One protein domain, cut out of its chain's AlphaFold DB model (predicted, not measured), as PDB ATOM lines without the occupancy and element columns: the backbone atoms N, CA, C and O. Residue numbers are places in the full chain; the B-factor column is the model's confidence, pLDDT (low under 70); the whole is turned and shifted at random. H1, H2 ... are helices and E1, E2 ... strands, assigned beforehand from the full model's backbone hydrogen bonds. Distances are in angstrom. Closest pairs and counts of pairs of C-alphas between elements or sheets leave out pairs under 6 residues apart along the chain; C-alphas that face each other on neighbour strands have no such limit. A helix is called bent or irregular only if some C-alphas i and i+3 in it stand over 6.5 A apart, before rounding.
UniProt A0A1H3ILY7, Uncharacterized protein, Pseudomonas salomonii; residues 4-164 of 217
ATOM      1  N   SER A   4       7.097  -9.809 -45.446       90.06
ATOM      2  CA  SER A   4       8.501  -9.648 -45.857       90.06
ATOM      3  C   SER A   4       9.324  -8.861 -44.834       90.06
ATOM      4  O   SER A   4      10.413  -9.300 -44.464       90.06
ATOM      5  N   LEU A   5       8.778  -7.750 -44.323       92.25
ATOM      6  CA  LEU A   5       9.400  -6.963 -43.259       92.25
ATOM      7  C   LEU A   5       9.526  -7.793 -41.982       92.25
ATOM      8  O   LEU A   5      10.594  -7.830 -41.384       92.25
ATOM      9  N   VAL A   6       8.481  -8.524 -41.590       92.81
ATOM     10  CA  VAL A   6       8.536  -9.396 -40.405       92.81
ATOM     11  C   VAL A   6       9.635 -10.450 -40.538       92.81
ATOM     12  O   VAL A   6      10.413 -10.640 -39.607       92.81
ATOM     13  N   ARG A   7       9.751 -11.107 -41.699       92.56
ATOM     14  CA  ARG A   7      10.815 -12.091 -41.961       92.56
ATOM     15  C   ARG A   7      12.200 -11.462 -41.896       92.56
ATOM     16  O   ARG A   7      13.111 -12.074 -41.344       92.56
ATOM     17  N   TYR A   8      12.348 -10.250 -42.419       94.88
ATOM     18  CA  TYR A   8      13.583  -9.488 -42.299       94.88
ATOM     19  C   TYR A   8      13.914  -9.167 -40.837       94.88
ATOM     20  O   TYR A   8      15.015  -9.471 -40.385       94.88
ATOM     21  N   LEU A   9      12.957  -8.661 -40.057       95.19
ATOM     22  CA  LEU A   9      13.163  -8.352 -38.643       95.19
ATOM     23  C   LEU A   9      13.492  -9.603 -37.817       95.19
ATOM     24  O   LEU A   9      14.350  -9.532 -36.948       95.19
ATOM     25  N   GLN A  10      12.913 -10.766 -38.130       93.50
ATOM     26  CA  GLN A  10      13.301 -12.052 -37.524       93.50
ATOM     27  C   GLN A  10      14.710 -12.519 -37.916       93.50
ATOM     28  O   GLN A  10      15.304 -13.351 -37.236       93.50
ATOM     29  N   TRP A  11      15.240 -12.044 -39.045       93.31
ATOM     30  CA  TRP A  11      16.619 -12.314 -39.444       93.31
ATOM     31  C   TRP A  11      17.611 -11.354 -38.782       93.31
ATOM     32  O   TRP A  11      18.739 -11.755 -38.483       93.31
ATOM     33  N   VAL A  12      17.195 -10.108 -38.542       95.38
ATOM     34  CA  VAL A  12      18.008  -9.099 -37.857       95.38
ATOM     35  C   VAL A  12      18.040  -9.334 -36.357       95.38
ATOM     36  O   VAL A  12      19.116  -9.380 -35.770       95.38
ATOM     37  N   PHE A  13      16.885  -9.510 -35.735       94.75
ATOM     38  CA  PHE A  13      16.753  -9.624 -34.294       94.75
ATOM     39  C   PHE A  13      16.524 -11.086 -33.908       94.75
ATOM     40  O   PHE A  13      15.698 -11.756 -34.533       94.75
ATOM     41  N   PRO A  14      17.207 -11.604 -32.873       89.19
ATOM     42  CA  PRO A  14      17.064 -12.987 -32.427       89.19
ATOM     43  C   PRO A  14      15.768 -13.183 -31.618       89.19
ATOM     44  O   PRO A  14      15.792 -13.602 -30.463       89.19
ATOM     45  N   VAL A  15      14.621 -12.856 -32.218       91.88
ATOM     46  CA  VAL A  15      13.296 -12.874 -31.585       91.88
ATOM     47  C   VAL A  15      12.278 -13.648 -32.409       91.88
ATOM     48  O   VAL A  15      12.372 -13.775 -33.632       91.88
ATOM     49  N   LEU A  16      11.239 -14.124 -31.727       90.38
ATOM     50  CA  LEU A  16      10.083 -14.721 -32.375       90.38
ATOM     51  C   LEU A  16       8.985 -13.668 -32.554       90.38
ATOM     52  O   LEU A  16       8.341 -13.261 -31.593       90.38
ATOM     53  N   LEU A  17       8.761 -13.263 -33.803       93.06
ATOM     54  CA  LEU A  17       7.626 -12.439 -34.209       93.06
ATOM     55  C   LEU A  17       6.495 -13.339 -34.712       93.06
ATOM     56  O   LEU A  17       6.703 -14.154 -35.618       93.06
ATOM     57  N   ARG A  18       5.292 -13.202 -34.141       92.00
ATOM     58  CA  ARG A  18       4.090 -13.873 -34.664       92.00
ATOM     59  C   ARG A  18       3.297 -12.877 -35.494       92.00
ATOM     60  O   ARG A  18       2.769 -11.916 -34.946       92.00
ATOM     61  N   ALA A  19       3.257 -13.095 -36.804       89.75
ATOM     62  CA  ALA A  19       2.419 -12.312 -37.701       89.75
ATOM     63  C   ALA A  19       0.985 -12.850 -37.667       89.75
ATOM     64  O   ALA A  19       0.777 -14.048 -37.859       89.75
ATOM     65  N   GLU A  20       0.028 -11.959 -37.440       88.62
ATOM     66  CA  GLU A  20      -1.410 -12.207 -37.532       88.62
ATOM     67  C   GLU A  20      -2.037 -11.158 -38.464       88.62
ATOM     68  O   GLU A  20      -1.380 -10.189 -38.867       88.62
ATOM     69  N   ASP A  21      -3.305 -11.339 -38.834       85.00
ATOM     70  CA  ASP A  21      -3.986 -10.424 -39.749       85.00
ATOM     71  C   ASP A  21      -4.024  -8.996 -39.175       85.00
ATOM     72  O   ASP A  21      -4.707  -8.687 -38.196       85.00
ATOM     73  N   GLY A  22      -3.242  -8.108 -39.794       84.00
ATOM     74  CA  GLY A  22      -3.172  -6.686 -39.459       84.00
ATOM     75  C   GLY A  22      -2.214  -6.297 -38.326       84.00
ATOM     76  O   GLY A  22      -2.048  -5.099 -38.097       84.00
ATOM     77  N   TYR A  23      -1.548  -7.233 -37.639       91.69
ATOM     78  CA  TYR A  23      -0.575  -6.907 -36.582       91.69
ATOM     79  C   TYR A  23       0.489  -7.988 -36.362       91.69
ATOM     80  O   TYR A  23       0.378  -9.123 -36.816       91.69
ATOM     81  N   VAL A  24       1.535  -7.632 -35.618       94.94
ATOM     82  CA  VAL A  24       2.576  -8.555 -35.155       94.94
ATOM     83  C   VAL A  24       2.604  -8.585 -33.640       94.94
ATOM     84  O   VAL A  24       2.562  -7.541 -32.993       94.94
ATOM     85  N   ILE A  25       2.679  -9.785 -33.070       93.81
ATOM     86  CA  ILE A  25       2.863  -9.972 -31.634       93.81
ATOM     87  C   ILE A  25       4.355 -10.078 -31.332       93.81
ATOM     88  O   ILE A  25       5.043 -10.958 -31.862       93.81
ATOM     89  N   TYR A  26       4.815  -9.214 -30.432       94.94
ATOM     90  CA  TYR A  26       6.144  -9.242 -29.836       94.94
ATOM     91  C   TYR A  26       6.021  -8.920 -28.344       94.94
ATOM     92  O   TYR A  26       5.296  -8.007 -27.966       94.94
ATOM     93  N   ASP A  27       6.658  -9.731 -27.498       89.94
ATOM     94  CA  ASP A  27       6.614  -9.617 -26.033       89.94
ATOM     95  C   ASP A  27       5.205  -9.381 -25.437       89.94
ATOM     96  O   ASP A  27       4.980  -8.509 -24.611       89.94
ATOM     97  N   ARG A  28       4.211 -10.161 -25.890       90.25
ATOM     98  CA  ARG A  28       2.784 -10.064 -25.490       90.25
ATOM     99  C   ARG A  28       2.052  -8.789 -25.945       90.25
ATOM    100  O   ARG A  28       0.836  -8.718 -25.766       90.25
ATOM    101  N   TYR A  29       2.728  -7.843 -26.593       93.94
ATOM    102  CA  TYR A  29       2.126  -6.644 -27.180       93.94
ATOM    103  C   TYR A  29       1.809  -6.835 -28.667       93.94
ATOM    104  O   TYR A  29       2.468  -7.603 -29.370       93.94
ATOM    105  N   LYS A  30       0.772  -6.134 -29.148       94.56
ATOM    106  CA  LYS A  30       0.346  -6.135 -30.555       94.56
ATOM    107  C   LYS A  30       0.816  -4.855 -31.245       94.56
ATOM    108  O   LYS A  30       0.391  -3.769 -30.863       94.56
ATOM    109  N   TYR A  31       1.607  -4.996 -32.303       95.00
ATOM    110  CA  TYR A  31       2.132  -3.894 -33.107       95.00
ATOM    111  C   TYR A  31       1.439  -3.843 -34.465       95.00
ATOM    112  O   TYR A  31       1.496  -4.800 -35.239       95.00
ATOM    113  N   ARG A  32       0.774  -2.721 -34.755       92.31
ATOM    114  CA  ARG A  32       0.152  -2.454 -36.065       92.31
ATOM    115  C   ARG A  32       1.064  -1.637 -36.979       92.31
ATOM    116  O   ARG A  32       1.079  -1.886 -38.182       92.31
ATOM    117  N   SER A  33       1.823  -0.711 -36.393       92.94
ATOM    118  CA  SER A  33       2.790   0.140 -37.085       92.94
ATOM    119  C   SER A  33       4.110  -0.595 -37.318       92.94
ATOM    120  O   SER A  33       4.641  -1.250 -36.416       92.94
ATOM    121  N   GLU A  34       4.629  -0.486 -38.542       92.81
ATOM    122  CA  GLU A  34       5.959  -0.985 -38.907       92.81
ATOM    123  C   GLU A  34       7.044  -0.202 -38.156       92.81
ATOM    124  O   GLU A  34       7.958  -0.815 -37.605       92.81
ATOM    125  N   ARG A  35       6.880   1.122 -38.033       95.81
ATOM    126  CA  ARG A  35       7.776   2.003 -37.276       95.81
ATOM    127  C   ARG A  35       7.889   1.583 -35.816       95.81
ATOM    128  O   ARG A  35       8.995   1.332 -35.344       95.81
ATOM    129  N   ASP A  36       6.761   1.460 -35.117       95.38
ATOM    130  CA  ASP A  36       6.758   1.168 -33.677       95.38
ATOM    131  C   ASP A  36       7.435  -0.172 -33.376       95.38
ATOM    132  O   ASP A  36       8.191  -0.293 -32.410       95.38
ATOM    133  N   LEU A  37       7.201  -1.177 -34.231       95.94
ATOM    134  CA  LEU A  37       7.852  -2.475 -34.103       95.94
ATOM    135  C   LEU A  37       9.370  -2.371 -34.323       95.94
ATOM    136  O   LEU A  37      10.137  -2.977 -33.580       95.94
ATOM    137  N   ILE A  38       9.824  -1.614 -35.324       96.62
ATOM    138  CA  ILE A  38      11.261  -1.433 -35.579       96.62
ATOM    139  C   ILE A  38      11.924  -0.708 -34.403       96.62
ATOM    140  O   ILE A  38      12.959  -1.163 -33.917       96.62
ATOM    141  N   VAL A  39      11.315   0.372 -33.907       96.25
ATOM    142  CA  VAL A  39      11.832   1.169 -32.783       96.25
ATOM    143  C   VAL A  39      11.944   0.331 -31.513       96.25
ATOM    144  O   VAL A  39      12.987   0.364 -30.854       96.25
ATOM    145  N   VAL A  40      10.917  -0.455 -31.170       96.31
ATOM    146  CA  VAL A  40      10.963  -1.283 -29.957       96.31
ATOM    147  C   VAL A  40      11.979  -2.418 -30.080       96.31
ATOM    148  O   VAL A  40      12.662  -2.738 -29.107       96.31
ATOM    149  N   LEU A  41      12.117  -3.027 -31.263       96.19
ATOM    150  CA  LEU A  41      13.123  -4.061 -31.487       96.19
ATOM    151  C   LEU A  41      14.524  -3.468 -31.386       96.19
ATOM    152  O   LEU A  41      15.336  -3.976 -30.623       96.19
ATOM    153  N   TYR A  42      14.796  -2.359 -32.070       94.81
ATOM    154  CA  TYR A  42      16.107  -1.725 -31.999       94.81
ATOM    155  C   TYR A  42      16.467  -1.321 -30.564       94.81
ATOM    156  O   TYR A  42      17.545  -1.671 -30.092       94.81
ATOM    157  N   SER A  43      15.527  -0.718 -29.827       93.88
ATOM    158  CA  SER A  43      15.719  -0.323 -28.421       93.88
ATOM    159  C   SER A  43      16.069  -1.505 -27.508       93.88
ATOM    160  O   SER A  43      16.953  -1.400 -26.660       93.88
ATOM    161  N   ASN A  44      15.419  -2.656 -27.702       93.38
ATOM    162  CA  ASN A  44      15.670  -3.858 -26.902       93.38
ATOM    163  C   ASN A  44      16.995  -4.559 -27.242       93.38
ATOM    164  O   ASN A  44      17.478  -5.370 -26.454       93.38
ATOM    165  N   PHE A  45      17.583  -4.257 -28.401       92.69
ATOM    166  CA  PHE A  45      18.813  -4.878 -28.893       92.69
ATOM    167  C   PHE A  45      19.949  -3.864 -29.122       92.69
ATOM    168  O   PHE A  45      20.924  -4.179 -29.806       92.69
ATOM    169  N   LEU A  46      19.897  -2.681 -28.493       89.12
ATOM    170  CA  LEU A  46      20.928  -1.629 -28.598       89.12
ATOM    171  C   LEU A  46      22.346  -2.096 -28.236       89.12
ATOM    172  O   LEU A  46      23.320  -1.484 -28.653       89.12
ATOM    173  N   ALA A  47      22.473  -3.175 -27.463       88.12
ATOM    174  CA  ALA A  47      23.764  -3.731 -27.067       88.12
ATOM    175  C   ALA A  47      24.516  -4.457 -28.205       88.12
ATOM    176  O   ALA A  47      25.677  -4.826 -28.023       88.12
ATOM    177  N   LEU A  48      23.877  -4.714 -29.353       89.38
ATOM    178  CA  LEU A  48      24.547  -5.310 -30.514       89.38
ATOM    179  C   LEU A  48      25.447  -4.274 -31.214       89.38
ATOM    180  O   LEU A  48      25.066  -3.110 -31.305       89.38
ATOM    181  N   PRO A  49      26.624  -4.674 -31.732       92.12
ATOM    182  CA  PRO A  49      27.568  -3.739 -32.340       92.12
ATOM    183  C   PRO A  49      27.063  -3.204 -33.687       92.12
ATOM    184  O   PRO A  49      26.418  -3.932 -34.436       92.12
ATOM    185  N   ASP A  50      27.450  -1.985 -34.067       92.00
ATOM    186  CA  ASP A  50      27.037  -1.364 -35.340       92.00
ATOM    187  C   ASP A  50      27.355  -2.230 -36.567       92.00
ATOM    188  O   ASP A  50      26.552  -2.331 -37.496       92.00
ATOM    189  N   SER A  51      28.493  -2.933 -36.556       94.94
ATOM    190  CA  SER A  51      28.870  -3.859 -37.631       94.94
ATOM    191  C   SER A  51      27.820  -4.951 -37.859       94.94
ATOM    192  O   SER A  51      27.545  -5.297 -39.007       94.94
ATOM    193  N   TYR A  52      27.171  -5.438 -36.796       94.81
ATOM    194  CA  TYR A  52      26.103  -6.433 -36.882       94.81
ATOM    195  C   TYR A  52      24.916  -5.918 -37.704       94.81
ATOM    196  O   TYR A  52      24.357  -6.663 -38.520       94.81
ATOM    197  N   TYR A  53      24.543  -4.653 -37.488       94.75
ATOM    198  CA  TYR A  53      23.438  -3.984 -38.168       94.75
ATOM    199  C   TYR A  53      23.792  -3.628 -39.612       94.75
ATOM    200  O   TYR A  53      23.012  -3.939 -40.516       94.75
ATOM    201  N   CYS A  54      24.985  -3.078 -39.848       93.56
ATOM    202  CA  CYS A  54      25.483  -2.742 -41.183       93.56
ATOM    203  C   CYS A  54      25.585  -3.975 -42.094       93.56
ATOM    204  O   CYS A  54      25.134  -3.946 -43.239       93.56
ATOM    205  N   GLU A  55      26.101  -5.103 -41.590       93.38
ATOM    206  CA  GLU A  55      26.156  -6.366 -42.347       93.38
ATOM    207  C   GLU A  55      24.768  -6.848 -42.793       93.38
ATOM    208  O   GLU A  55      24.619  -7.505 -43.829       93.38
ATOM    209  N   ARG A  56      23.734  -6.497 -42.024       94.69
ATOM    210  CA  ARG A  56      22.335  -6.847 -42.286       94.69
ATOM    211  C   ARG A  56      21.558  -5.747 -43.009       94.69
ATOM    212  O   ARG A  56      20.366  -5.924 -43.269       94.69
ATOM    213  N   GLY A  57      22.211  -4.638 -43.356       94.50
ATOM    214  CA  GLY A  57      21.588  -3.475 -43.986       94.50
ATOM    215  C   GLY A  57      20.537  -2.784 -43.114       94.50
ATOM    216  O   GLY A  57      19.666  -2.102 -43.650       94.50
ATOM    217  N   PHE A  58      20.556  -3.014 -41.798       96.69
ATOM    218  CA  PHE A  58      19.565  -2.440 -40.886       96.69
ATOM    219  C   PHE A  58      19.770  -0.937 -40.690       96.69
ATOM    220  O   PHE A  58      18.800  -0.222 -40.488       96.69
ATOM    221  N   ASP A  59      20.998  -0.450 -40.844       94.62
ATOM    222  CA  ASP A  59      21.338   0.974 -40.915       94.62
ATOM    223  C   ASP A  59      20.464   1.731 -41.929       94.62
ATOM    224  O   ASP A  59      19.944   2.805 -41.633       94.62
ATOM    225  N   LYS A  60      20.214   1.132 -43.099       95.44
ATOM    226  CA  LYS A  60      19.362   1.721 -44.144       95.44
ATOM    227  C   LYS A  60      17.891   1.720 -43.761       95.44
ATOM    228  O   LYS A  60      17.193   2.700 -43.989       95.44
ATOM    229  N   VAL A  61      17.425   0.627 -43.160       96.31
ATOM    230  CA  VAL A  61      16.049   0.510 -42.658       96.31
ATOM    231  C   VAL A  61      15.799   1.520 -41.539       96.31
ATOM    232  O   VAL A  61      14.770   2.191 -41.535       96.31
ATOM    233  N   TRP A  62      16.759   1.672 -40.629       96.25
ATOM    234  CA  TRP A  62      16.706   2.649 -39.551       96.25
ATOM    235  C   TRP A  62      16.693   4.083 -40.085       96.25
ATOM    236  O   TRP A  62      15.873   4.885 -39.650       96.25
ATOM    237  N   ALA A  63      17.519   4.390 -41.088       96.31
ATOM    238  CA  ALA A  63      17.522   5.703 -41.730       96.31
ATOM    239  C   ALA A  63      16.160   6.063 -42.353       96.31
ATOM    240  O   ALA A  63      15.739   7.215 -42.270       96.31
ATOM    241  N   LEU A  64      15.436   5.100 -42.940       96.81
ATOM    242  CA  LEU A  64      14.074   5.328 -43.445       96.81
ATOM    243  C   LEU A  64      13.093   5.635 -42.310       96.81
ATOM    244  O   LEU A  64      12.301   6.570 -42.418       96.81
ATOM    245  N   VAL A  65      13.175   4.874 -41.216       96.00
ATOM    246  CA  VAL A  65      12.354   5.084 -40.015       96.00
ATOM    247  C   VAL A  65      12.582   6.466 -39.401       96.00
ATOM    248  O   VAL A  65      11.627   7.078 -38.934       96.00
ATOM    249  N   ASP A  66      13.814   6.968 -39.417       94.00
ATOM    250  CA  ASP A  66      14.153   8.284 -38.870       94.00
ATOM    251  C   ASP A  66      13.751   9.440 -39.807       94.00
ATOM    252  O   ASP A  66      13.278  10.483 -39.363       94.00
ATOM    253  N   SER A  67      13.894   9.254 -41.125       95.62
ATOM    254  CA  SER A  67      13.771  10.349 -42.104       95.62
ATOM    255  C   SER A  67      12.391  10.519 -42.740       95.62
ATOM    256  O   SER A  67      12.064  11.618 -43.193       95.62
ATOM    257  N   ILE A  68      11.567   9.470 -42.800       95.62
ATOM    258  CA  ILE A  68      10.253   9.526 -43.449       95.62
ATOM    259  C   ILE A  68       9.181   9.685 -42.376       95.62
ATOM    260  O   ILE A  68       9.059   8.839 -41.499       95.62
ATOM    261  N   ALA A  69       8.385  10.753 -42.445       93.88
ATOM    262  CA  ALA A  69       7.271  10.992 -41.516       93.88
ATOM    263  C   ALA A  69       5.945  10.370 -41.996       93.88
ATOM    264  O   ALA A  69       5.129   9.957 -41.179       93.88
ATOM    265  N   ASP A  70       5.735  10.307 -43.313       96.00
ATOM    266  CA  ASP A  70       4.536   9.737 -43.930       96.00
ATOM    267  C   ASP A  70       4.564   8.200 -43.848       96.00
ATOM    268  O   ASP A  70       5.486   7.561 -44.357       96.00
ATOM    269  N   GLU A  71       3.574   7.603 -43.184       92.25
ATOM    270  CA  GLU A  71       3.526   6.155 -42.940       92.25
ATOM    271  C   GLU A  71       3.270   5.330 -44.209       92.25
ATOM    272  O   GLU A  71       3.776   4.212 -44.313       92.25
ATOM    273  N   ASP A  72       2.544   5.867 -45.193       91.44
ATOM    274  CA  ASP A  72       2.289   5.171 -46.457       91.44
ATOM    275  C   ASP A  72       3.556   5.173 -47.321       91.44
ATOM    276  O   ASP A  72       3.941   4.145 -47.891       91.44
ATOM    277  N   LEU A  73       4.271   6.301 -47.364       93.81
ATOM    278  CA  LEU A  73       5.577   6.376 -48.015       93.81
ATOM    279  C   LEU A  73       6.601   5.480 -47.308       93.81
ATOM    280  O   LEU A  73       7.303   4.718 -47.974       93.81
ATOM    281  N   LEU A  74       6.656   5.520 -45.972       94.12
ATOM    282  CA  LEU A  74       7.535   4.657 -45.180       94.12
ATOM    283  C   LEU A  74       7.238   3.192 -45.475       94.12
ATOM    284  O   LEU A  74       8.164   2.405 -45.678       94.12
ATOM    285  N   PHE A  75       5.957   2.830 -45.557       90.56
ATOM    286  CA  PHE A  75       5.557   1.507 -45.992       90.56
ATOM    287  C   PHE A  75       6.189   1.222 -47.365       90.56
ATOM    288  O   PHE A  75       7.024   0.327 -47.492       90.56
ATOM    289  N   HIS A  76       5.925   1.988 -48.414       89.81
ATOM    290  CA  HIS A  76       6.499   1.667 -49.728       89.81
ATOM    291  C   HIS A  76       8.039   1.549 -49.739       89.81
ATOM    292  O   HIS A  76       8.563   0.546 -50.243       89.81
ATOM    293  N   GLU A  77       8.751   2.465 -49.087       92.12
ATOM    294  CA  GLU A  77      10.217   2.470 -49.030       92.12
ATOM    295  C   GLU A  77      10.802   1.297 -48.228       92.12
ATOM    296  O   GLU A  77      11.731   0.632 -48.696       92.12
ATOM    297  N   LEU A  78      10.216   0.943 -47.077       92.94
ATOM    298  CA  LEU A  78      10.646  -0.224 -46.292       92.94
ATOM    299  C   LEU A  78      10.558  -1.523 -47.102       92.94
ATOM    300  O   LEU A  78      11.432  -2.385 -47.007       92.94
ATOM    301  N   GLY A  79       9.514  -1.668 -47.920       90.81
ATOM    302  CA  GLY A  79       9.345  -2.845 -48.774       90.81
ATOM    303  C   GLY A  79      10.436  -2.966 -49.828       90.81
ATOM    304  O   GLY A  79      10.979  -4.054 -50.036       90.81
ATOM    305  N   ASN A  80      10.778  -1.843 -50.460       90.75
ATOM    306  CA  ASN A  80      11.833  -1.779 -51.461       90.75
ATOM    307  C   ASN A  80      13.211  -2.039 -50.848       90.75
ATOM    308  O   ASN A  80      13.969  -2.843 -51.397       90.75
ATOM    309  N   GLU A  81      13.527  -1.432 -49.701       92.88
ATOM    310  CA  GLU A  81      14.834  -1.622 -49.068       92.88
ATOM    311  C   GLU A  81      15.007  -3.061 -48.573       92.88
ATOM    312  O   GLU A  81      16.025  -3.688 -48.867       92.88
ATOM    313  N   VAL A  82      13.996  -3.644 -47.917       93.69
ATOM    314  CA  VAL A  82      14.046  -5.046 -47.467       93.69
ATOM    315  C   VAL A  82      14.201  -6.008 -48.647       93.69
ATOM    316  O   VAL A  82      15.038  -6.914 -48.593       93.69
ATOM    317  N   ALA A  83      13.458  -5.798 -49.739       91.31
ATOM    318  CA  ALA A  83      13.610  -6.607 -50.945       91.31
ATOM    319  C   ALA A  83      15.014  -6.445 -51.560       91.31
ATOM    320  O   ALA A  83      15.634  -7.431 -51.964       91.31
ATOM    321  N   GLY A  84      15.561  -5.226 -51.563       91.31
ATOM    322  CA  GLY A  84      16.920  -4.939 -52.016       91.31
ATOM    323  C   GLY A  84      17.999  -5.603 -51.158       91.31
ATOM    324  O   GLY A  84      18.949  -6.173 -51.697       91.31
ATOM    325  N   ILE A  85      17.852  -5.589 -49.832       92.56
ATOM    326  CA  ILE A  85      18.736  -6.308 -48.906       92.56
ATOM    327  C   ILE A  85      18.666  -7.813 -49.177       92.56
ATOM    328  O   ILE A  85      19.707  -8.451 -49.347       92.56
ATOM    329  N   ALA A  86      17.458  -8.370 -49.279       92.19
ATOM    330  CA  ALA A  86      17.245  -9.785 -49.556       92.19
ATOM    331  C   ALA A  86      17.858 -10.212 -50.896       92.19
ATOM    332  O   ALA A  86      18.505 -11.256 -50.969       92.19
ATOM    333  N   TRP A  87      17.719  -9.397 -51.944       91.06
ATOM    334  CA  TRP A  87      18.343  -9.632 -53.247       91.06
ATOM    335  C   TRP A  87      19.871  -9.632 -53.158       91.06
ATOM    336  O   TRP A  87      20.531 -10.561 -53.633       91.06
ATOM    337  N   ARG A  88      20.452  -8.626 -52.492       90.25
ATOM    338  CA  ARG A  88      21.907  -8.509 -52.335       90.25
ATOM    339  C   ARG A  88      22.496  -9.677 -51.547       90.25
ATOM    340  O   ARG A  88      23.465 -10.281 -51.998       90.25
ATOM    341  N   GLN A  89      21.904 -10.011 -50.404       90.38
ATOM    342  CA  GLN A  89      22.412 -11.044 -49.495       90.38
ATOM    343  C   GLN A  89      22.070 -12.464 -49.965       90.38
ATOM    344  O   GLN A  89      22.882 -13.387 -49.875       90.38
ATOM    345  N   GLY A  90      20.859 -12.651 -50.484       90.06
ATOM    346  CA  GLY A  90      20.353 -13.948 -50.913       90.06
ATOM    347  C   GLY A  90      20.918 -14.407 -52.250       90.06
ATOM    348  O   GLY A  90      21.150 -15.608 -52.409       90.06
ATOM    349  N   PHE A  91      21.159 -13.473 -53.176       90.19
ATOM    350  CA  PHE A  91      21.546 -13.776 -54.550       90.19
ATOM    351  C   PHE A  91      22.871 -13.124 -54.960       90.19
ATOM    352  O   PHE A  91      23.847 -13.843 -55.159       90.19
ATOM    353  N   VAL A  92      22.951 -11.790 -55.037       89.12
ATOM    354  CA  VAL A  92      24.102 -11.088 -55.651       89.12
ATOM    355  C   VAL A  92      25.429 -11.433 -54.974       89.12
ATOM    356  O   VAL A  92      26.366 -11.857 -55.642       89.12
ATOM    357  N   GLY A  93      25.506 -11.323 -53.645       87.94
ATOM    358  CA  GLY A  93      26.719 -11.630 -52.879       87.94
ATOM    359  C   GLY A  93      27.111 -13.112 -52.892       87.94
ATOM    360  O   GLY A  93      28.192 -13.476 -52.436       87.94
ATOM    361  N   ARG A  94      26.238 -13.984 -53.408       89.31
ATOM    362  CA  ARG A  94      26.439 -15.435 -53.479       89.31
ATOM    363  C   ARG A  94      26.568 -15.944 -54.909       89.31
ATOM    364  O   ARG A  94      26.857 -17.127 -55.073       89.31
ATOM    365  N   LEU A  95      26.370 -15.089 -55.911       90.19
ATOM    366  CA  LEU A  95      26.264 -15.492 -57.307       90.19
ATOM    367  C   LEU A  95      27.495 -16.273 -57.767       90.19
ATOM    368  O   LEU A  95      27.341 -17.403 -58.207       90.19
ATOM    369  N   ASP A  96      28.705 -15.751 -57.565       88.81
ATOM    370  CA  ASP A  96      29.933 -16.445 -57.983       88.81
ATOM    371  C   ASP A  96      30.037 -17.850 -57.373       88.81
ATOM    372  O   ASP A  96      30.349 -18.822 -58.056       88.81
ATOM    373  N   ARG A  97      29.685 -17.991 -56.087       90.12
ATOM    374  CA  ARG A  97      29.668 -19.298 -55.413       90.12
ATOM    375  C   ARG A  97      28.599 -20.223 -55.985       90.12
ATOM    376  O   ARG A  97      28.836 -21.420 -56.070       90.12
ATOM    377  N   ILE A  98      27.429 -19.693 -56.349       90.06
ATOM    378  CA  ILE A  98      26.356 -20.463 -56.991       90.06
ATOM    379  C   ILE A  98      26.842 -20.989 -58.342       90.06
ATOM    380  O   ILE A  98      26.722 -22.183 -58.588       90.06
ATOM    381  N   LEU A  99      27.434 -20.126 -59.168       90.94
ATOM    382  CA  LEU A  99      27.894 -20.476 -60.512       90.94
ATOM    383  C   LEU A  99      29.051 -21.485 -60.500       90.94
ATOM    384  O   LEU A  99      29.153 -22.291 -61.415       90.94
ATOM    385  N   ILE A 100      29.896 -21.467 -59.462       87.31
ATOM    386  CA  ILE A 100      31.003 -22.423 -59.295       87.31
ATOM    387  C   ILE A 100      30.522 -23.755 -58.704       87.31
ATOM    388  O   ILE A 100      30.952 -24.817 -59.140       87.31
ATOM    389  N   ALA A 101      29.671 -23.720 -57.675       87.88
ATOM    390  CA  ALA A 101      29.360 -24.906 -56.873       87.88
ATOM    391  C   ALA A 101      28.146 -25.705 -57.367       87.88
ATOM    392  O   ALA A 101      27.874 -26.785 -56.839       87.88
ATOM    393  N   ARG A 102      27.350 -25.164 -58.297       87.81
ATOM    394  CA  ARG A 102      26.125 -25.806 -58.781       87.81
ATOM    395  C   ARG A 102      26.289 -26.233 -60.228       87.81
ATOM    396  O   ARG A 102      26.550 -25.410 -61.100       87.81
ATOM    397  N   GLU A 103      26.077 -27.523 -60.459       82.19
ATOM    398  CA  GLU A 103      26.026 -28.108 -61.793       82.19
ATOM    399  C   GLU A 103      25.044 -27.328 -62.678       82.19
ATOM    400  O   GLU A 103      23.943 -26.988 -62.237       82.19
ATOM    401  N   ASN A 104      25.474 -27.009 -63.902       89.12
ATOM    402  CA  ASN A 104      24.702 -26.307 -64.935       89.12
ATOM    403  C   ASN A 104      24.202 -24.890 -64.577       89.12
ATOM    404  O   ASN A 104      23.567 -24.242 -65.408       89.12
ATOM    405  N   ALA A 105      24.514 -24.352 -63.392       91.56
ATOM    406  CA  ALA A 105      24.041 -23.024 -62.996       91.56
ATOM    407  C   ALA A 105      24.649 -21.904 -63.848       91.56
ATOM    408  O   ALA A 105      23.982 -20.906 -64.102       91.56
ATOM    409  N   ALA A 106      25.896 -22.063 -64.303       92.56
ATOM    410  CA  ALA A 106      26.526 -21.124 -65.228       92.56
ATOM    411  C   ALA A 106      25.784 -21.056 -66.572       92.56
ATOM    412  O   ALA A 106      25.534 -19.959 -67.070       92.56
ATOM    413  N   ASP A 107      25.375 -22.207 -67.105       93.25
ATOM    414  CA  ASP A 107      24.636 -22.327 -68.362       93.25
ATOM    415  C   ASP A 107      23.234 -21.728 -68.263       93.25
ATOM    416  O   ASP A 107      22.821 -20.936 -69.109       93.25
ATOM    417  N   GLU A 108      22.501 -22.084 -67.205       92.88
ATOM    418  CA  GLU A 108      21.150 -21.582 -66.967       92.88
ATOM    419  C   GLU A 108      21.167 -20.068 -66.744       92.88
ATOM    420  O   GLU A 108      20.314 -19.339 -67.256       92.88
ATOM    421  N   TYR A 109      22.171 -19.575 -66.016       92.06
ATOM    422  CA  TYR A 109      22.357 -18.149 -65.800       92.06
ATOM    423  C   TYR A 109      22.729 -17.427 -67.097       92.06
ATOM    424  O   TYR A 109      22.127 -16.398 -67.406       92.06
ATOM    425  N   TYR A 110      23.648 -17.979 -67.900       93.31
ATOM    426  CA  TYR A 110      23.971 -17.460 -69.231       93.31
ATOM    427  C   TYR A 110      22.716 -17.345 -70.099       93.31
ATOM    428  O   TYR A 110      22.434 -16.270 -70.632       93.31
ATOM    429  N   TRP A 111      21.929 -18.417 -70.193       93.50
ATOM    430  CA  TRP A 111      20.697 -18.436 -70.977       93.50
ATOM    431  C   TRP A 111      19.673 -17.412 -70.463       93.50
ATOM    432  O   TRP A 111      19.088 -16.656 -71.245       93.50
ATOM    433  N   SER A 112      19.513 -17.318 -69.139       90.12
ATOM    434  CA  SER A 112      18.627 -16.338 -68.496       90.12
ATOM    435  C   SER A 112      19.021 -14.901 -68.842       90.12
ATOM    436  O   SER A 112      18.160 -14.070 -69.127       90.12
ATOM    437  N   LEU A 113      20.323 -14.605 -68.878       89.44
ATOM    438  CA  LEU A 113      20.824 -13.291 -69.277       89.44
ATOM    439  C   LEU A 113      20.677 -13.051 -70.783       89.44
ATOM    440  O   LEU A 113      20.308 -11.950 -71.195       89.44
ATOM    441  N   ARG A 114      20.968 -14.050 -71.623       88.00
ATOM    442  CA  ARG A 114      20.977 -13.897 -73.084       88.00
ATOM    443  C   ARG A 114      19.577 -13.732 -73.664       88.00
ATOM    444  O   ARG A 114      19.395 -12.878 -74.531       88.00
ATOM    445  N   SER A 115      18.612 -14.500 -73.159       84.00
ATOM    446  CA  SER A 115      17.203 -14.436 -73.568       84.00
ATOM    447  C   SER A 115      16.545 -13.088 -73.253       84.00
ATOM    448  O   SER A 115      15.517 -12.758 -73.837       84.00
ATOM    449  N   GLY A 116      17.125 -12.300 -72.336       77.00
ATOM    450  CA  GLY A 116      16.552 -11.029 -71.884       77.00
ATOM    451  C   GLY A 116      15.268 -11.202 -71.068       77.00
ATOM    452  O   GLY A 116      14.529 -10.241 -70.876       77.00
ATOM    453  N   SER A 117      14.987 -12.421 -70.595       80.88
ATOM    454  CA  SER A 117      13.800 -12.727 -69.806       80.88
ATOM    455  C   SER A 117      14.034 -12.399 -68.330       80.88
ATOM    456  O   SER A 117      14.648 -13.175 -67.594       80.88
ATOM    457  N   GLU A 118      13.490 -11.265 -67.872       82.25
ATOM    458  CA  GLU A 118      13.478 -10.894 -66.445       82.25
ATOM    459  C   GLU A 118      12.862 -12.014 -65.585       82.25
ATOM    460  O   GLU A 118      13.335 -12.296 -64.486       82.25
ATOM    461  N   LEU A 119      11.845 -12.710 -66.111       84.44
ATOM    462  CA  LEU A 119      11.181 -13.818 -65.425       84.44
ATOM    463  C   LEU A 119      12.100 -15.034 -65.244       84.44
ATOM    464  O   LEU A 119      12.108 -15.624 -64.164       84.44
ATOM    465  N   ALA A 120      12.873 -15.409 -66.268       85.75
ATOM    466  CA  ALA A 120      13.814 -16.527 -66.176       85.75
ATOM    467  C   ALA A 120      14.895 -16.245 -65.125       85.75
ATOM    468  O   ALA A 120      15.138 -17.058 -64.234       85.75
ATOM    469  N   LEU A 121      15.459 -15.037 -65.158       85.38
ATOM    470  CA  LEU A 121      16.438 -14.595 -64.172       85.38
ATOM    471  C   LEU A 121      15.845 -14.541 -62.756       85.38
ATOM    472  O   LEU A 121      16.500 -14.946 -61.795       85.38
ATOM    473  N   MET A 122      14.595 -14.093 -62.614       86.38
ATOM    474  CA  MET A 122      13.899 -14.110 -61.329       86.38
ATOM    475  C   MET A 122      13.763 -15.537 -60.790       86.38
ATOM    476  O   MET A 122      14.084 -15.786 -59.628       86.38
ATOM    477  N   LYS A 123      13.320 -16.487 -61.622       88.25
ATOM    478  CA  LYS A 123      13.200 -17.900 -61.236       88.25
ATOM    479  C   LYS A 123      14.549 -18.493 -60.838       88.25
ATOM    480  O   LYS A 123      14.629 -19.162 -59.806       88.25
ATOM    481  N   PHE A 124      15.598 -18.205 -61.612       89.62
ATOM    482  CA  PHE A 124      16.964 -18.607 -61.299       89.62
ATOM    483  C   PHE A 124      17.383 -18.078 -59.922       89.62
ATOM    484  O   PHE A 124      17.764 -18.853 -59.046       89.62
ATOM    485  N   ALA A 125      17.236 -16.773 -59.679       89.94
ATOM    486  CA  ALA A 125      17.609 -16.165 -58.408       89.94
ATOM    487  C   ALA A 125      16.833 -16.769 -57.227       89.94
ATOM    488  O   ALA A 125      17.442 -17.247 -56.266       89.94
ATOM    489  N   LEU A 126      15.499 -16.835 -57.318       89.38
ATOM    490  CA  LEU A 126      14.633 -17.370 -56.260       89.38
ATOM    491  C   LEU A 126      14.998 -18.807 -55.867       89.38
ATOM    492  O   LEU A 126      14.933 -19.145 -54.680       89.38
ATOM    493  N   ARG A 127      15.437 -19.637 -56.824       90.75
ATOM    494  CA  ARG A 127      15.889 -21.013 -56.565       90.75
ATOM    495  C   ARG A 127      17.070 -21.067 -55.592       90.75
ATOM    496  O   ARG A 127      17.143 -21.979 -54.769       90.75
ATOM    497  N   TYR A 128      17.975 -20.089 -55.646       89.94
ATOM    498  CA  TYR A 128      19.217 -20.091 -54.864       89.94
ATOM    499  C   TYR A 128      19.212 -19.152 -53.646       89.94
ATOM    500  O   TYR A 128      20.103 -19.244 -52.791       89.94
ATOM    501  N   MET A 129      18.190 -18.306 -53.502       89.50
ATOM    502  CA  MET A 129      18.074 -17.343 -52.397       89.50
ATOM    503  C   MET A 129      17.850 -17.973 -51.014       89.50
ATOM    504  O   MET A 129      18.096 -17.322 -49.995       89.50
ATOM    505  N   GLY A 130      17.419 -19.236 -50.940       88.69
ATOM    506  CA  GLY A 130      17.153 -19.908 -49.665       88.69
ATOM    507  C   GLY A 130      16.112 -19.147 -48.838       88.69
ATOM    508  O   GLY A 130      15.068 -18.773 -49.363       88.69
ATOM    509  N   LYS A 131      16.406 -18.874 -47.559       86.81
ATOM    510  CA  LYS A 131      15.497 -18.150 -46.646       86.81
ATOM    511  C   LYS A 131      15.212 -16.695 -47.046       86.81
ATOM    512  O   LYS A 131      14.224 -16.125 -46.600       86.81
ATOM    513  N   PHE A 132      16.061 -16.080 -47.874       90.38
ATOM    514  CA  PHE A 132      15.881 -14.686 -48.295       90.38
ATOM    515  C   PHE A 132      14.755 -14.518 -49.320       90.38
ATOM    516  O   PHE A 132      14.256 -13.409 -49.490       90.38
ATOM    517  N   LYS A 133      14.313 -15.601 -49.976       89.19
ATOM    518  CA  LYS A 133      13.197 -15.549 -50.934       89.19
ATOM    519  C   LYS A 133      11.907 -15.027 -50.281       89.19
ATOM    520  O   LYS A 133      11.162 -14.280 -50.901       89.19
ATOM    521  N   ASP A 134      11.689 -15.345 -49.004       86.75
ATOM    522  CA  ASP A 134      10.473 -14.970 -48.270       86.75
ATOM    523  C   ASP A 134      10.469 -13.483 -47.867       86.75
ATOM    524  O   ASP A 134       9.441 -12.938 -47.473       86.75
ATOM    525  N   MET A 135      11.619 -12.810 -47.984       88.62
ATOM    526  CA  MET A 135      11.780 -11.376 -47.722       88.62
ATOM    527  C   MET A 135      11.595 -10.531 -48.989       88.62
ATOM    528  O   MET A 135      11.520  -9.309 -48.900       88.62
ATOM    529  N   ILE A 136      11.520 -11.155 -50.170       82.12
ATOM    530  CA  ILE A 136      11.582 -10.426 -51.439       82.12
ATOM    531  C   ILE A 136      10.217  -9.962 -51.961       82.12
ATOM    532  O   ILE A 136      10.138  -9.008 -52.730       82.12
ATOM    533  N   TYR A 137       9.130 -10.577 -51.490       69.12
ATOM    534  CA  TYR A 137       7.753 -10.319 -51.937       69.12
ATOM    535  C   TYR A 137       7.152  -8.982 -51.444       69.12
ATOM    536  O   TYR A 137       5.938  -8.857 -51.316       69.12
ATOM    537  N   GLY A 138       7.984  -7.976 -51.153       58.94
ATOM    538  CA  GLY A 138       7.558  -6.668 -50.637       58.94
ATOM    539  C   GLY A 138       7.982  -5.452 -51.464       58.94
ATOM    540  O   GLY A 138       7.539  -4.354 -51.137       58.94
ATOM    541  N   GLY A 139       8.812  -5.629 -52.498       63.06
ATOM    542  CA  GLY A 139       9.357  -4.535 -53.310       63.06
ATOM    543  C   GLY A 139       9.281  -4.798 -54.814       63.06
ATOM    544  O   GLY A 139       8.904  -5.885 -55.260       63.06
ATOM    545  N   SER A 140       9.643  -3.793 -55.615       70.50
ATOM    546  CA  SER A 140       9.642  -3.905 -57.081       70.50
ATOM    547  C   SER A 140      10.759  -4.835 -57.576       70.50
ATOM    548  O   SER A 140      11.883  -4.421 -57.850       70.50
ATOM    549  N   MET A 141      10.445  -6.123 -57.732       73.19
ATOM    550  CA  MET A 141      11.373  -7.130 -58.274       73.19
ATOM    551  C   MET A 141      11.956  -6.741 -59.632       73.19
ATOM    552  O   MET A 141      13.121  -7.016 -59.918       73.19
ATOM    553  N   LYS A 142      11.156  -6.056 -60.449       74.62
ATOM    554  CA  LYS A 142      11.570  -5.555 -61.754       74.62
ATOM    555  C   LYS A 142      12.744  -4.577 -61.642       74.62
ATOM    556  O   LYS A 142      13.741  -4.755 -62.335       74.62
ATOM    557  N   SER A 143      12.680  -3.595 -60.738       75.31
ATOM    558  CA  SER A 143      13.766  -2.615 -60.579       75.31
ATOM    559  C   SER A 143      15.038  -3.238 -59.989       75.31
ATOM    560  O   SER A 143      16.150  -2.866 -60.374       75.31
ATOM    561  N   LEU A 144      14.903  -4.235 -59.107       77.81
ATOM    562  CA  LEU A 144      16.040  -4.987 -58.560       77.81
ATOM    563  C   LEU A 144      16.780  -5.775 -59.645       77.81
ATOM    564  O   LEU A 144      18.009  -5.750 -59.701       77.81
ATOM    565  N   ILE A 145      16.032  -6.437 -60.528       78.88
ATOM    566  CA  ILE A 145      16.601  -7.193 -61.643       78.88
ATOM    567  C   ILE A 145      17.274  -6.247 -62.643       78.88
ATOM    568  O   ILE A 145      18.426  -6.483 -63.005       78.88
ATOM    569  N   GLN A 146      16.611  -5.152 -63.025       75.56
ATOM    570  CA  GLN A 146      17.152  -4.167 -63.970       75.56
ATOM    571  C   GLN A 146      18.443  -3.516 -63.455       75.56
ATOM    572  O   GLN A 146      19.471  -3.549 -64.129       75.56
ATOM    573  N   SER A 147      18.443  -3.026 -62.211       70.50
ATOM    574  CA  SER A 147      19.625  -2.382 -61.612       70.50
ATOM    575  C   SER A 147      20.837  -3.316 -61.473       70.50
ATOM    576  O   SER A 147      21.983  -2.861 -61.520       70.50
ATOM    577  N   PHE A 148      20.602  -4.620 -61.305       70.56
ATOM    578  CA  PHE A 148      21.650  -5.637 -61.283       70.56
ATOM    579  C   PHE A 148      22.167  -5.968 -62.693       70.56
ATOM    580  O   PHE A 148      23.377  -6.075 -62.912       70.56
ATOM    581  N   HIS A 149      21.250  -6.098 -63.647       66.31
ATOM    582  CA  HIS A 149      21.515  -6.472 -65.029       66.31
ATOM    583  C   HIS A 149      22.402  -5.450 -65.756       66.31
ATOM    584  O   HIS A 149      23.422  -5.827 -66.341       66.31
ATOM    585  N   ASP A 150      22.091  -4.160 -65.625       63.50
ATOM    586  CA  ASP A 150      22.758  -3.092 -66.381       63.50
ATOM    587  C   ASP A 150      24.259  -2.959 -66.075       63.50
ATOM    588  O   ASP A 150      25.019  -2.426 -66.880       63.50
ATOM    589  N   LYS A 151      24.730  -3.484 -64.935       68.44
ATOM    590  CA  LYS A 151      26.137  -3.361 -64.513       68.44
ATOM    591  C   LYS A 151      27.010  -4.577 -64.813       68.44
ATOM    592  O   LYS A 151      28.235  -4.457 -64.752       68.44
ATOM    593  N   LYS A 152      26.430  -5.761 -65.038       73.94
ATOM    594  CA  LYS A 152      27.189  -7.033 -65.034       73.94
ATOM    595  C   LYS A 152      26.826  -8.009 -66.152       73.94
ATOM    596  O   LYS A 152      27.597  -8.941 -66.377       73.94
ATOM    597  N   ARG A 153      25.705  -7.809 -66.853       83.25
ATOM    598  CA  ARG A 153      25.203  -8.751 -67.865       83.25
ATOM    599  C   ARG A 153      26.201  -8.990 -68.997       83.25
ATOM    600  O   ARG A 153      26.609 -10.128 -69.210       83.25
ATOM    601  N   GLU A 154      26.613  -7.928 -69.684       85.88
ATOM    602  CA  GLU A 154      27.495  -8.037 -70.856       85.88
ATOM    603  C   GLU A 154      28.857  -8.634 -70.493       85.88
ATOM    604  O   GLU A 154      29.376  -9.496 -71.199       85.88
ATOM    605  N   GLU A 155      29.407  -8.251 -69.338       87.50
ATOM    606  CA  GLU A 155      30.685  -8.792 -68.877       87.50
ATOM    607  C   GLU A 155      30.601 -10.292 -68.571       87.50
ATOM    608  O   GLU A 155      31.512 -11.044 -68.922       87.50
ATOM    609  N   PHE A 156      29.502 -10.758 -67.967       89.56
ATOM    610  CA  PHE A 156      29.306 -12.187 -67.742       89.56
ATOM    611  C   PHE A 156      29.152 -12.954 -69.060       89.56
ATOM    612  O   PHE A 156      29.845 -13.948 -69.262       89.56
ATOM    613  N   ILE A 157      28.293 -12.477 -69.970       91.06
ATOM    614  CA  ILE A 157      28.071 -13.100 -71.286       91.06
ATOM    615  C   ILE A 157      29.395 -13.221 -72.047       91.06
ATOM    616  O   ILE A 157      29.717 -14.292 -72.565       91.06
ATOM    617  N   ARG A 158      30.196 -12.149 -72.063       91.75
ATOM    618  CA  ARG A 158      31.509 -12.113 -72.712       91.75
ATOM    619  C   ARG A 158      32.472 -13.140 -72.115       91.75
ATOM    620  O   ARG A 158      33.084 -13.902 -72.858       91.75
ATOM    621  N   ARG A 159      32.602 -13.185 -70.783       90.31
ATOM    622  CA  ARG A 159      33.484 -14.148 -70.099       90.31
ATOM    623  C   ARG A 159      33.026 -15.588 -70.300       90.31
ATOM    624  O   ARG A 159      33.864 -16.450 -70.534       90.31
ATOM    625  N   TYR A 160      31.722 -15.841 -70.239       93.38
ATOM    626  CA  TYR A 160      31.166 -17.175 -70.436       93.38
ATOM    627  C   TYR A 160      31.475 -17.706 -71.840       93.38
ATOM    628  O   TYR A 160      31.982 -18.816 -71.961       93.38
ATOM    629  N   ARG A 161      31.263 -16.890 -72.883       93.62
ATOM    630  CA  ARG A 161      31.582 -17.245 -74.277       93.62
ATOM    631  C   ARG A 161      33.063 -17.521 -74.508       93.62
ATOM    632  O   ARG A 161      33.394 -18.383 -75.304       93.62
ATOM    633  N   LEU A 162      33.946 -16.804 -73.815       92.69
ATOM    634  CA  LEU A 162      35.388 -17.021 -73.922       92.69
ATOM    635  C   LEU A 162      35.827 -18.357 -73.302       92.69
ATOM    636  O   LEU A 162      36.802 -18.942 -73.754       92.69
ATOM    637  N   VAL A 163      35.129 -18.821 -72.264       89.50
ATOM    638  CA  VAL A 163      35.466 -20.069 -71.558       89.50
ATOM    639  C   VAL A 163      34.730 -21.279 -72.141       89.50
ATOM    640  O   VAL A 163      35.287 -22.369 -72.137       89.50
ATOM    641  N   ASN A 164      33.498 -21.104 -72.629       89.81
ATOM    642  CA  ASN A 164      32.639 -22.178 -73.143       89.81
ATOM    643  C   ASN A 164      31.971 -21.773 -74.478       89.81
ATOM    644  O   ASN A 164      30.745 -21.592 -74.508       89.81
TER     645      ASN A 164
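AT A GLANCE: This is residues 4 to 164 of the 217 residues of an uncharacterized protein of Pseudomonas salomonii (UniProt A0A1H3ILY7). A small meander of three strands, E1, E2 and E3, with H2 over one face, makes one end of an elongated, mostly helical body of two lobes. H1, H3 and H4 complete this first lobe, the long helix H5 and the short H9 run side by side in the middle between the lobes, and the second lobe holds H6, the helical hairpin of H7 and H8, and the bent helix H10, whose second arm makes the far end. The printed part has 161 residues with ten named helices and three named strands, in the order H1 E1 E2 E3 H2 H3 H4 H5 H6 H7 H8 H9 H10; the sheet runs E1 E2 E3 and is antiparallel. The whole is only just compact, close to loose, with a radius of gyration of the C-alphas of 18.0 A and spans of 57 by 29 by 27 A.

IN THESE COORDINATES: The strands are E1, residues 18 to 20, E2, residues 23 to 26, 9.8 A long, and E3, residues 29 to 31. H1 holds residues 4 to 12 and begins with C-alpha 4 at (8.501, -9.648, -45.857). H2, residues 34 to 44, is 15.7 A long; H3 holds residues 50 to 55 and H4 residues 58 to 67. H5, residues 71 to 90, runs 27.4 A from C-alpha 71 at (3.526, 6.155, -42.940) to C-alpha 90 at (20.353, -13.948, -50.913). H6, residues 92 to 101, is irregular, with C-alphas 93 and 96 7.7 A apart. H7 holds residues 105 to 114, H8, 15.9 A long, residues 118 to 128, and H9 residues 130 to 135. H10, residues 141 to 163, was assigned as one helix by its hydrogen bonds, but is bent, with C-alphas 151 and 154 8.0 A apart. Its arms are H10a, residues 141 to 151, 16.5 A long, and H10b, residues 154 to 163, 14.4 A long, ending with C-alpha 163 at (35.466, -20.069, -71.558).

HOW THE PARTS SIT: E1 and E2 form a hairpin, with N 20 and O 23 within hydrogen-bond range at 2.9 A. E2 and E3 form another, with N 31 and O 24 at 2.8 A. H2 is on the sheet, over E2 and E3, at a height over the sheet of 10.8 A. H1 only grazes the sheet, with residues 6 to 10. H2 and H4 only just touch, with 3 pairs of C-alphas within 8 A, the closest those of Arg 35 and Val 65 at 6.2 A. H3 is close to H4 but not clearly touching, the closest C-alphas being those of Tyr 53 and Asp 59 at 6.0 A. H5 is the hub, touching four helices. It forms a helical hairpin with H4, at a shallow tilt of 14 degrees, opposite ways; the closest C-alphas are those of Val 61 and Leu 78, 6.6 A apart. With residues 78 to 83 alone it touches H1, closest at the C-alphas of Leu 5 and Val 82, 6.6 A apart. With residues 82 to 90 alone it touches H9, at a shallow tilt of 11 degrees, opposite ways, closest at the C-alphas of Gly 90 and Phe 132, 5.2 A apart. H5 and H10a only just touch, with 3 pairs of C-alphas within 8 A, the closest those of Gly 84 and Leu 144 at 6.6 A. H5 and H6 meet only through their link, and H6 and H7 touch only at the corner, closest at the C-alphas of Leu 99 and Ala 106, 5.0 A apart. H7 and H8 form a helical hairpin, at a shallow tilt of 18 degrees, closest at the C-alphas of Ser 112 and Leu 121, 5.2 A apart. H10a touches H8, about perpendicular at 85 degrees, closest at the C-alphas of Glu 118 and Ile 145, 6.8 A apart. H10b touches H7, at a steep tilt of 50 degrees, closest at the C-alphas of Tyr 110 and Ile 157, 6.3 A apart. Every O i to N i+4 pair is within hydrogen-bond range in H1, H2, H3, H4, H5, H7 and H10b; the counts are 4 of 6 in H6, 6 of 7 in H8, 6 of 7 in H10a and 0 of 2 in H9, where 2 of 3 O i to N i+3 pairs are within range.

THE WHOLE: The two C-alphas farthest apart, those of Arg 28 and Leu 162, are 58.8 A apart. The printed part has no cut, and its links between named elements are tight. The mean pLDDT of the printed part is 89.2; residues 137 to 139 and 149 to 151 are under 70.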